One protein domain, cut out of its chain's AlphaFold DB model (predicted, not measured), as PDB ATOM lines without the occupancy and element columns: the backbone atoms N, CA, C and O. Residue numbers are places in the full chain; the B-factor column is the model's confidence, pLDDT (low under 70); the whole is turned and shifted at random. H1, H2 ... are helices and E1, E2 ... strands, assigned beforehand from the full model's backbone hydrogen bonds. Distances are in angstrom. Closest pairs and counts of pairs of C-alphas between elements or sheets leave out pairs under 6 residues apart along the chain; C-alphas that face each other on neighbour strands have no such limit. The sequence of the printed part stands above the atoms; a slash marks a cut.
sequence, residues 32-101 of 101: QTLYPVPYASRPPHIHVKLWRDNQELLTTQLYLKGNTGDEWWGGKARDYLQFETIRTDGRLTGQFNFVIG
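AT A GLANCE: This is residues 32 to 101 of the 101 residues of the protein "Protocatechuate 3,4-dioxygenase" of Vibrio parahaemolyticus (UniProt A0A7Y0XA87). Picture a long two-stranded hairpin, E1 and E2, with the short helix H1 beside the later part of E2 and a smaller hairpin, E3 and E4, beyond. The 70 printed residues run E1 E2 H1 E3 E4, mostly strand, with under half in named elements; both two-stranded sheets are antiparallel. The whole is only just loose, close to compact, with a radius of gyration of the C-alphas of 13.4 A and spans of 36 by 35 by 21 A.

IN THESE COORDINATES: Find C-alpha 45 at (-42.935, 21.075, -2.558); E1, residues 45 to 52, runs 23.0 A. E2, residues 55 to 64, returns over 27.5 A. H1 is residues 76 to 81, E3 85 to 88, and E4 91 to 94, ending at (-44.285, 10.182, 4.474).

HOW THE PARTS SIT: In hairpin E1 and E2, N 46 and O 62 are 2.9 A apart. The closest C-alphas of E2 and H1, Leu 62 and Leu 81, are 5.1 A apart. H1 has 0 of 2 O i to N i+4 pairs within hydrogen-bond range, but 3 of 3 O i to N i+3. In hairpin E3 and E4, look at N 86 and O 93, 2.8 A apart.

THE WHOLE: The printed part has no cut. The link E2 to H1 is long; residues 72 to 77 stand free. Residues 39 and 70 to 75 have pLDDT under 70.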
ATOM      1  N   GLN A  32     -49.387   8.365  -4.419       92.31
ATOM      2  CA  GLN A  32     -48.087   7.888  -4.886       92.31
ATOM      3  C   GLN A  32     -47.575   8.820  -5.982       92.31
ATOM      4  O   GLN A  32     -48.231   9.019  -7.000       92.31
ATOM      5  N   THR A  33     -46.390   9.382  -5.770       91.44
ATOM      6  CA  THR A  33     -45.764  10.333  -6.688       91.44
ATOM      7  C   THR A  33     -44.248  10.165  -6.689       91.44
ATOM      8  O   THR A  33     -43.696   9.395  -5.897       91.44
ATOM      9  N   LEU A  34     -43.572  10.881  -7.583       90.19
ATOM     10  CA  LEU A  34     -42.125  11.032  -7.542       90.19
ATOM     11  C   LEU A  34     -41.721  11.947  -6.379       90.19
ATOM     12  O   LEU A  34     -42.471  12.833  -5.967       90.19
ATOM     13  N   TYR A  35     -40.516  11.737  -5.853       88.06
ATOM     14  CA  TYR A  35     -39.965  12.601  -4.812       88.06
ATOM     15  C   TYR A  35     -39.788  14.028  -5.362       88.06
ATOM     16  O   TYR A  35     -39.178  14.179  -6.426       88.06
ATOM     17  N   PRO A  36     -40.307  15.071  -4.685       84.88
ATOM     18  CA  PRO A  36     -40.240  16.426  -5.210       84.88
ATOM     19  C   PRO A  36     -38.787  16.905  -5.247       84.88
ATOM     20  O   PRO A  36     -38.023  16.722  -4.298       84.88
ATOM     21  N   VAL A  37     -38.420  17.552  -6.347       82.31
ATOM     22  CA  VAL A  37     -37.118  18.198  -6.546       82.31
ATOM     23  C   VAL A  37     -37.301  19.717  -6.594       82.31
ATOM     24  O   VAL A  37     -38.406  20.179  -6.898       82.31
ATOM     25  N   PRO A  38     -36.266  20.518  -6.279       75.31
ATOM     26  CA  PRO A  38     -36.373  21.969  -6.368       75.31
ATOM     27  C   PRO A  38     -36.724  22.400  -7.792       75.31
ATOM     28  O   PRO A  38     -36.202  21.846  -8.763       75.31
ATOM     29  N   TYR A  39     -37.566  23.424  -7.909       66.69
ATOM     30  CA  TYR A  39     -37.873  24.043  -9.191       66.69
ATOM     31  C   TYR A  39     -37.518  25.529  -9.157       66.69
ATOM     32  O   TYR A  39     -38.103  26.305  -8.397       66.69
ATOM     33  N   ALA A  40     -36.561  25.924 -10.003       72.94
ATOM     34  CA  ALA A  40     -35.987  27.268 -10.025       72.94
ATOM     35  C   ALA A  40     -35.553  27.724  -8.615       72.94
ATOM     36  O   ALA A  40     -34.713  27.077  -7.997       72.94
ATOM     37  N   SER A  41     -36.118  28.820  -8.103       71.81
ATOM     38  CA  SER A  41     -35.815  29.365  -6.773       71.81
ATOM     39  C   SER A  41     -36.706  28.818  -5.652       71.81
ATOM     40  O   SER A  41     -36.594  29.282  -4.521       71.81
ATOM     41  N   ARG A  42     -37.637  27.897  -5.944       76.56
ATOM     42  CA  ARG A  42     -38.587  27.380  -4.949       76.56
ATOM     43  C   ARG A  42     -38.066  26.087  -4.321       76.56
ATOM     44  O   ARG A  42     -37.578  25.218  -5.053       76.56
ATOM     45  N   PRO A  43     -38.223  25.914  -2.997       84.50
ATOM     46  CA  PRO A  43     -37.901  24.649  -2.351       84.50
ATOM     47  C   PRO A  43     -38.754  23.510  -2.939       84.50
ATOM     48  O   PRO A  43     -39.833  23.780  -3.469       84.50
ATOM     49  N   PRO A  44     -38.323  22.241  -2.847       87.75
ATOM     50  CA  PRO A  44     -39.156  21.105  -3.231       87.75
ATOM     51  C   PRO A  44     -40.482  21.096  -2.459       87.75
ATOM     52  O   PRO A  44     -40.485  21.081  -1.228       87.75
ATOM     53  N   HIS A  45     -41.608  21.088  -3.171       91.44
ATOM     54  CA  HIS A  45     -42.935  21.075  -2.558       91.44
ATOM     55  C   HIS A  45     -43.960  20.334  -3.417       91.44
ATOM     56  O   HIS A  45     -43.776  20.153  -4.620       91.44
ATOM     57  N   ILE A  46     -45.059  19.929  -2.782       92.19
ATOM     58  CA  ILE A  46     -46.228  19.330  -3.430       92.19
ATOM     59  C   ILE A  46     -47.408  20.280  -3.232       92.19
ATOM     60  O   ILE A  46     -47.747  20.616  -2.098       92.19
ATOM     61  N   HIS A  47     -48.043  20.720  -4.317       93.69
ATOM     62  CA  HIS A  47     -49.293  21.474  -4.226       93.69
ATOM     63  C   HIS A  47     -50.446  20.549  -3.867       93.69
ATOM     64  O   HIS A  47     -50.614  19.500  -4.488       93.69
ATOM     65  N   VAL A  48     -51.269  20.965  -2.906       95.44
ATOM     66  CA  VAL A  48     -52.433  20.192  -2.477       95.44
ATOM     67  C   VAL A  48     -53.653  21.094  -2.392       95.44
ATOM     68  O   VAL A  48     -53.583  22.217  -1.887       95.44
ATOM     69  N   LYS A  49     -54.778  20.574  -2.877       96.69
ATOM     70  CA  LYS A  49     -56.102  21.149  -2.670       96.69
ATOM     71  C   LYS A  49     -56.995  20.132  -1.974       96.69
ATOM     72  O   LYS A  49     -56.994  18.969  -2.369       96.69
ATOM     73  N   LEU A  50     -57.758  20.575  -0.981       96.81
ATOM     74  CA  LEU A  50     -58.781  19.769  -0.320       96.81
ATOM     75  C   LEU A  50     -60.154  20.296  -0.704       96.81
ATOM     76  O   LEU A  50     -60.406  21.498  -0.636       96.81
ATOM     77  N   TRP A  51     -61.030  19.372  -1.073       96.69
ATOM     78  CA  TRP A  51     -62.402  19.641  -1.475       96.69
ATOM     79  C   TRP A  51     -63.350  18.823  -0.605       96.69
ATOM     80  O   TRP A  51     -63.016  17.711  -0.191       96.69
ATOM     81  N   ARG A  52     -64.532  19.371  -0.337       95.00
ATOM     82  CA  ARG A  52     -65.684  18.634   0.183       95.00
ATOM     83  C   ARG A  52     -66.868  18.983  -0.696       95.00
ATOM     84  O   ARG A  52     -67.219  20.156  -0.814       95.00
ATOM     85  N   ASP A  53     -67.426  17.964  -1.339       91.81
ATOM     86  CA  ASP A  53     -68.413  18.127  -2.402       91.81
ATOM     87  C   ASP A  53     -67.905  19.141  -3.447       91.81
ATOM     88  O   ASP A  53     -66.802  18.996  -3.977       91.81
ATOM     89  N   ASN A  54     -68.658  20.212  -3.696       92.69
ATOM     90  CA  ASN A  54     -68.303  21.245  -4.671       92.69
ATOM     91  C   ASN A  54     -67.562  22.447  -4.056       92.69
ATOM     92  O   ASN A  54     -67.413  23.475  -4.718       92.69
ATOM     93  N   GLN A  55     -67.111  22.350  -2.801       95.38
ATOM     94  CA  GLN A  55     -66.439  23.438  -2.095       95.38
ATOM     95  C   GLN A  55     -64.946  23.147  -1.896       95.38
ATOM     96  O   GLN A  55     -64.569  22.151  -1.276       95.38
ATOM     97  N   GLU A  56     -64.089  24.061  -2.364       96.25
ATOM     98  CA  GLU A  56     -62.667  24.072  -2.007       96.25
ATOM     99  C   GLU A  56     -62.520  24.527  -0.545       96.25
ATOM    100  O   GLU A  56     -62.959  25.615  -0.171       96.25
ATOM    101  N   LEU A  57     -61.918  23.680   0.288       96.25
ATOM    102  CA  LEU A  57     -61.707  23.939   1.714       96.25
ATOM    103  C   LEU A  57     -60.327  24.533   1.997       96.25
ATOM    104  O   LEU A  57     -60.175  25.364   2.889       96.25
ATOM    105  N   LEU A  58     -59.307  24.079   1.266       95.75
ATOM    106  CA  LEU A  58     -57.923  24.486   1.481       95.75
ATOM    107  C   LEU A  58     -57.125  24.368   0.186       95.75
ATOM    108  O   LEU A  58     -57.130  23.314  -0.447       95.75
ATOM    109  N   THR A  59     -56.357  25.405  -0.137       95.31
ATOM    110  CA  THR A  59     -55.229  25.332  -1.071       95.31
ATOM    111  C   THR A  59     -53.946  25.560  -0.279       95.31
ATOM    112  O   THR A  59     -53.787  26.593   0.370       95.31
ATOM    113  N   THR A  60     -53.021  24.601  -0.320       93.62
ATOM    114  CA  THR A  60     -51.757  24.661   0.428       93.62
ATOM    115  C   THR A  60     -50.602  23.997  -0.334       93.62
ATOM    116  O   THR A  60     -50.750  23.532  -1.467       93.62
ATOM    117  N   GLN A  61     -49.419  23.998   0.277       92.75
ATOM    118  CA  GLN A  61     -48.209  23.338  -0.203       92.75
ATOM    119  C   GLN A  61     -47.632  22.490   0.929       92.75
ATOM    120  O   GLN A  61     -47.573  22.962   2.061       92.75
ATOM    121  N   LEU A  62     -47.187  21.274   0.620       93.75
ATOM    122  CA  LEU A  62     -46.439  20.423   1.544       93.75
ATOM    123  C   LEU A  62     -44.950  20.485   1.226       93.75
ATOM    124  O   LEU A  62     -44.573  20.450   0.054       93.75
ATOM    125  N   TYR A  63     -44.119  20.512   2.260       92.06
ATOM    126  CA  TYR A  63     -42.666  20.596   2.151       92.06
ATOM    127  C   TYR A  63     -42.011  19.383   2.798       92.06
ATOM    128  O   TYR A  63     -42.499  18.838   3.787       92.06
ATOM    129  N   LEU A  64     -40.856  18.991   2.276       91.69
ATOM    130  CA  LEU A  64     -39.989  18.059   2.987       91.69
ATOM    131  C   LEU A  64     -39.402  18.764   4.210       91.69
ATOM    132  O   LEU A  64     -39.078  19.953   4.148       91.69
ATOM    133  N   LYS A  65     -39.233  18.036   5.316       89.88
ATOM    134  CA  LYS A  65     -38.643  18.613   6.527       89.88
ATOM    135  C   LYS A  65     -37.290  19.274   6.233       89.88
ATOM    136  O   LYS A  65     -36.453  18.714   5.525       89.88
ATOM    137  N   GLY A  66     -37.104  20.485   6.753       86.69
ATOM    138  CA  GLY A  66     -35.926  21.329   6.540       86.69
ATOM    139  C   GLY A  66     -35.857  22.008   5.167       86.69
ATOM    140  O   GLY A  66     -34.920  22.756   4.920       86.69
ATOM    141  N   ASN A  67     -36.827  21.780   4.278       83.38
ATOM    142  CA  ASN A  67     -36.829  22.294   2.907       83.38
ATOM    143  C   ASN A  67     -37.996  23.266   2.680       83.38
ATOM    144  O   ASN A  67     -38.815  23.075   1.787       83.38
ATOM    145  N   THR A  68     -38.097  24.308   3.501       78.56
ATOM    146  CA  THR A  68     -39.168  25.320   3.416       78.56
ATOM    147  C   THR A  68     -38.746  26.622   2.736       78.56
ATOM    148  O   THR A  68     -39.609  27.452   2.444       78.56
ATOM    149  N   GLY A  69     -37.454  26.773   2.419       73.44
ATOM    150  CA  GLY A  69     -36.862  27.981   1.836       73.44
ATOM    151  C   GLY A  69     -36.670  29.109   2.859       73.44
ATOM    152  O   GLY A  69     -37.445  29.237   3.802       73.44
ATOM    153  N   ASP A  70     -35.670  29.965   2.639       66.94
ATOM    154  CA  ASP A  70     -35.272  31.040   3.570       66.94
ATOM    155  C   ASP A  70     -36.079  32.343   3.388       66.94
ATOM    156  O   ASP A  70     -35.632  33.447   3.700       66.94
ATOM    157  N   GLU A  71     -37.278  32.241   2.818       63.44
ATOM    158  CA  GLU A  71     -38.096  33.399   2.466       63.44
ATOM    159  C   GLU A  71     -38.704  34.048   3.722       63.44
ATOM    160  O   GLU A  71     -39.450  33.411   4.470       63.44
ATOM    161  N   TRP A  72     -38.462  35.349   3.920       57.88
ATOM    162  CA  TRP A  72     -38.924  36.120   5.088       57.88
ATOM    163  C   TRP A  72     -40.452  36.096   5.303       57.88
ATOM    164  O   TRP A  72     -40.926  36.230   6.429       57.88
ATOM    165  N   TRP A  73     -41.244  35.890   4.244       56.31
ATOM    166  CA  TRP A  73     -42.709  35.771   4.327       56.31
ATOM    167  C   TRP A  73     -43.211  34.369   4.712       56.31
ATOM    168  O   TRP A  73     -44.399  34.205   4.978       56.31
ATOM    169  N   GLY A  74     -42.346  33.348   4.709       58.28
ATOM    170  CA  GLY A  74     -42.726  31.953   4.956       58.28
ATOM    171  C   GLY A  74     -43.029  31.644   6.425       58.28
ATOM    172  O   GLY A  74     -43.963  30.895   6.712       58.28
ATOM    173  N   GLY A  75     -42.277  32.268   7.340       65.81
ATOM    174  CA  GLY A  75     -42.494  32.265   8.791       65.81
ATOM    175  C   GLY A  75     -42.708  30.891   9.455       65.81
ATOM    176  O   GLY A  75     -42.553  29.833   8.851       65.81
ATOM    177  N   LYS A  76     -43.136  30.912  10.728       72.06
ATOM    178  CA  LYS A  76     -43.469  29.703  11.518       72.06
ATOM    179  C   LYS A  76     -44.644  28.894  10.957       72.06
ATOM    180  O   LYS A  76     -44.852  27.753  11.346       72.06
ATOM    181  N   ALA A  77     -45.450  29.474  10.067       78.50
ATOM    182  CA  ALA A  77     -46.620  28.797   9.510       78.50
ATOM    183  C   ALA A  77     -46.227  27.603   8.624       78.50
ATOM    184  O   ALA A  77     -46.921  26.587   8.617       78.50
ATOM    185  N   ARG A  78     -45.088  27.693   7.925       81.31
ATOM    186  CA  ARG A  78     -44.546  26.593   7.118       81.31
ATOM    187  C   ARG A  78     -44.069  25.407   7.953       81.31
ATOM    188  O   ARG A  78     -44.007  24.308   7.414       81.31
ATOM    189  N   ASP A  79     -43.797  25.580   9.247       84.44
ATOM    190  CA  ASP A  79     -43.418  24.471  10.135       84.44
ATOM    191  C   ASP A  79     -44.520  23.415  10.241       84.44
ATOM    192  O   ASP A  79     -44.230  22.223  10.299       84.44
ATOM    193  N   TYR A  80     -45.782  23.833  10.138       90.19
ATOM    194  CA  TYR A  80     -46.938  22.933  10.130       90.19
ATOM    195  C   TYR A  80     -47.204  22.269   8.774       90.19
ATOM    196  O   TYR A  80     -48.068  21.405   8.673       90.19
ATOM    197  N   LEU A  81     -46.490  22.678   7.723       93.06
ATOM    198  CA  LEU A  81     -46.655  22.171   6.358       93.06
ATOM    199  C   LEU A  81     -45.536  21.204   5.954       93.06
ATOM    200  O   LEU A  81     -45.448  20.798   4.795       93.06
ATOM    201  N   GLN A  82     -44.664  20.854   6.899       93.38
ATOM    202  CA  GLN A  82     -43.555  19.940   6.679       93.38
ATOM    203  C   GLN A  82     -43.945  18.501   7.016       93.38
ATOM    204  O   GLN A  82     -44.669  18.248   7.977       93.38
ATOM    205  N   PHE A  83     -43.401  17.550   6.264       94.50
ATOM    206  CA  PHE A  83     -43.439  16.132   6.605       94.50
ATOM    207  C   PHE A  83     -42.059  15.495   6.459       94.50
ATOM    208  O   PHE A  83     -41.213  15.931   5.672       94.50
ATOM    209  N   GLU A  84     -41.829  14.448   7.243       94.50
ATOM    210  CA  GLU A  84     -40.663  13.584   7.099       94.50
ATOM    211  C   GLU A  84     -40.980  12.409   6.182       94.50
ATOM    212  O   GLU A  84     -42.132  11.989   6.049       94.50
ATOM    213  N   THR A  85     -39.933  11.858   5.574       94.25
ATOM    214  CA  THR A  85     -40.031  10.594   4.848       94.25
ATOM    215  C   THR A  85     -39.125   9.562   5.489       94.25
ATOM    216  O   THR A  85     -38.003   9.869   5.890       94.25
ATOM    217  N   ILE A  86     -39.609   8.332   5.554       94.69
ATOM    218  CA  ILE A  86     -38.854   7.156   5.967       94.69
ATOM    219  C   ILE A  86     -38.746   6.199   4.786       94.69
ATOM    220  O   ILE A  86     -39.656   6.102   3.959       94.69
ATOM    221  N   ARG A  87     -37.617   5.498   4.679       93.94
ATOM    222  CA  ARG A  87     -37.451   4.462   3.660       93.94
ATOM    223  C   ARG A  87     -38.052   3.152   4.167       93.94
ATOM    224  O   ARG A  87     -37.593   2.619   5.170       93.94
ATOM    225  N   THR A  88     -39.027   2.621   3.441       91.94
ATOM    226  CA  THR A  88     -39.704   1.351   3.734       91.94
ATOM    227  C   THR A  88     -39.825   0.562   2.436       91.94
ATOM    228  O   THR A  88     -40.292   1.100   1.436       91.94
ATOM    229  N   ASP A  89     -39.345  -0.685   2.422       90.19
ATOM    230  CA  ASP A  89     -39.422  -1.603   1.272       90.19
ATOM    231  C   ASP A  89     -38.981  -0.979  -0.066       90.19
ATOM    232  O   ASP A  89     -39.622  -1.109  -1.108       90.19
ATOM    233  N   GLY A  90     -37.877  -0.227  -0.032       89.62
ATOM    234  CA  GLY A  90     -37.312   0.437  -1.210       89.62
ATOM    235  C   GLY A  90     -38.018   1.731  -1.637       89.62
ATOM    236  O   GLY A  90     -37.504   2.424  -2.515       89.62
ATOM    237  N   ARG A  91     -39.125   2.117  -0.991       91.88
ATOM    238  CA  ARG A  91     -39.868   3.363  -1.242       91.88
ATOM    239  C   ARG A  91     -39.632   4.387  -0.135       91.88
ATOM    240  O   ARG A  91     -39.254   4.030   0.975       91.88
ATOM    241  N   LEU A  92     -39.836   5.663  -0.451       94.75
ATOM    242  CA  LEU A  92     -39.921   6.726   0.551       94.75
ATOM    243  C   LEU A  92     -41.395   6.951   0.881       94.75
ATOM    244  O   LEU A  92     -42.192   7.208  -0.019       94.75
ATOM    245  N   THR A  93     -41.731   6.864   2.161       95.12
ATOM    246  CA  THR A  93     -43.090   7.034   2.674       95.12
ATOM    247  C   THR A  93     -43.096   8.186   3.663       95.12
ATOM    248  O   THR A  93     -42.243   8.243   4.543       95.12
ATOM    249  N   GLY A  94     -44.053   9.098   3.526       94.50
ATOM    250  CA  GLY A  94     -44.285  10.182   4.474       94.50
ATOM    251  C   GLY A  94     -45.741  10.208   4.913       94.50
ATOM    252  O   GLY A  94     -46.616   9.711   4.204       94.50
ATOM    253  N   GLN A  95     -45.994  10.791   6.080       95.75
ATOM    254  CA  GLN A  95     -47.342  11.012   6.590       95.75
ATOM    255  C   GLN A  95     -47.581  12.508   6.771       95.75
ATOM    256  O   GLN A  95     -46.744  13.212   7.333       95.75
ATOM    257  N   PHE A  96     -48.747  12.975   6.331       96.94
ATOM    258  CA  PHE A  96     -49.211  14.331   6.583       96.94
ATOM    259  C   PHE A  96     -50.699  14.314   6.938       96.94
ATOM    260  O   PHE A  96     -51.504  13.710   6.226       96.94
ATOM    261  N   ASN A  97     -51.070  14.981   8.030       96.75
ATOM    262  CA  ASN A  97     -52.457  15.072   8.479       96.75
ATOM    263  C   ASN A  97     -52.987  16.477   8.198       96.75
ATOM    264  O   ASN A  97     -52.440  17.461   8.692       96.75
ATOM    265  N   PHE A  98     -54.075  16.566   7.437       95.88
ATOM    266  CA  PHE A  98     -54.798  17.818   7.255       95.88
ATOM    267  C   PHE A  98     -55.826  17.976   8.373       95.88
ATOM    268  O   PHE A  98     -56.627  17.075   8.611       95.88
ATOM    269  N   VAL A  99     -55.817  19.130   9.036       93.94
ATOM    270  CA  VAL A  99     -56.832  19.509  10.021       93.94
ATOM    271  C   VAL A  99     -57.614  20.674   9.434       93.94
ATOM    272  O   VAL A  99     -57.043  21.730   9.170       93.94
ATOM    273  N   ILE A 100     -58.904  20.455   9.189       89.88
ATOM    274  CA  ILE A 100     -59.815  21.446   8.615       89.88
ATOM    275  C   ILE A 100     -60.872  21.773   9.671       89.88
ATOM    276  O   ILE A 100     -61.405  20.854  10.294       89.88
ATOM    277  N   GLY A 101     -61.095  23.069   9.900       80.44
ATOM    278  CA  GLY A 101     -62.082  23.590  10.853       80.44
ATOM    279  C   GLY A 101     -63.498  23.652  10.304       80.44
ATOM    280  O   GLY A 101     -63.679  23.458   9.080       80.44
TER     281      GLY A 101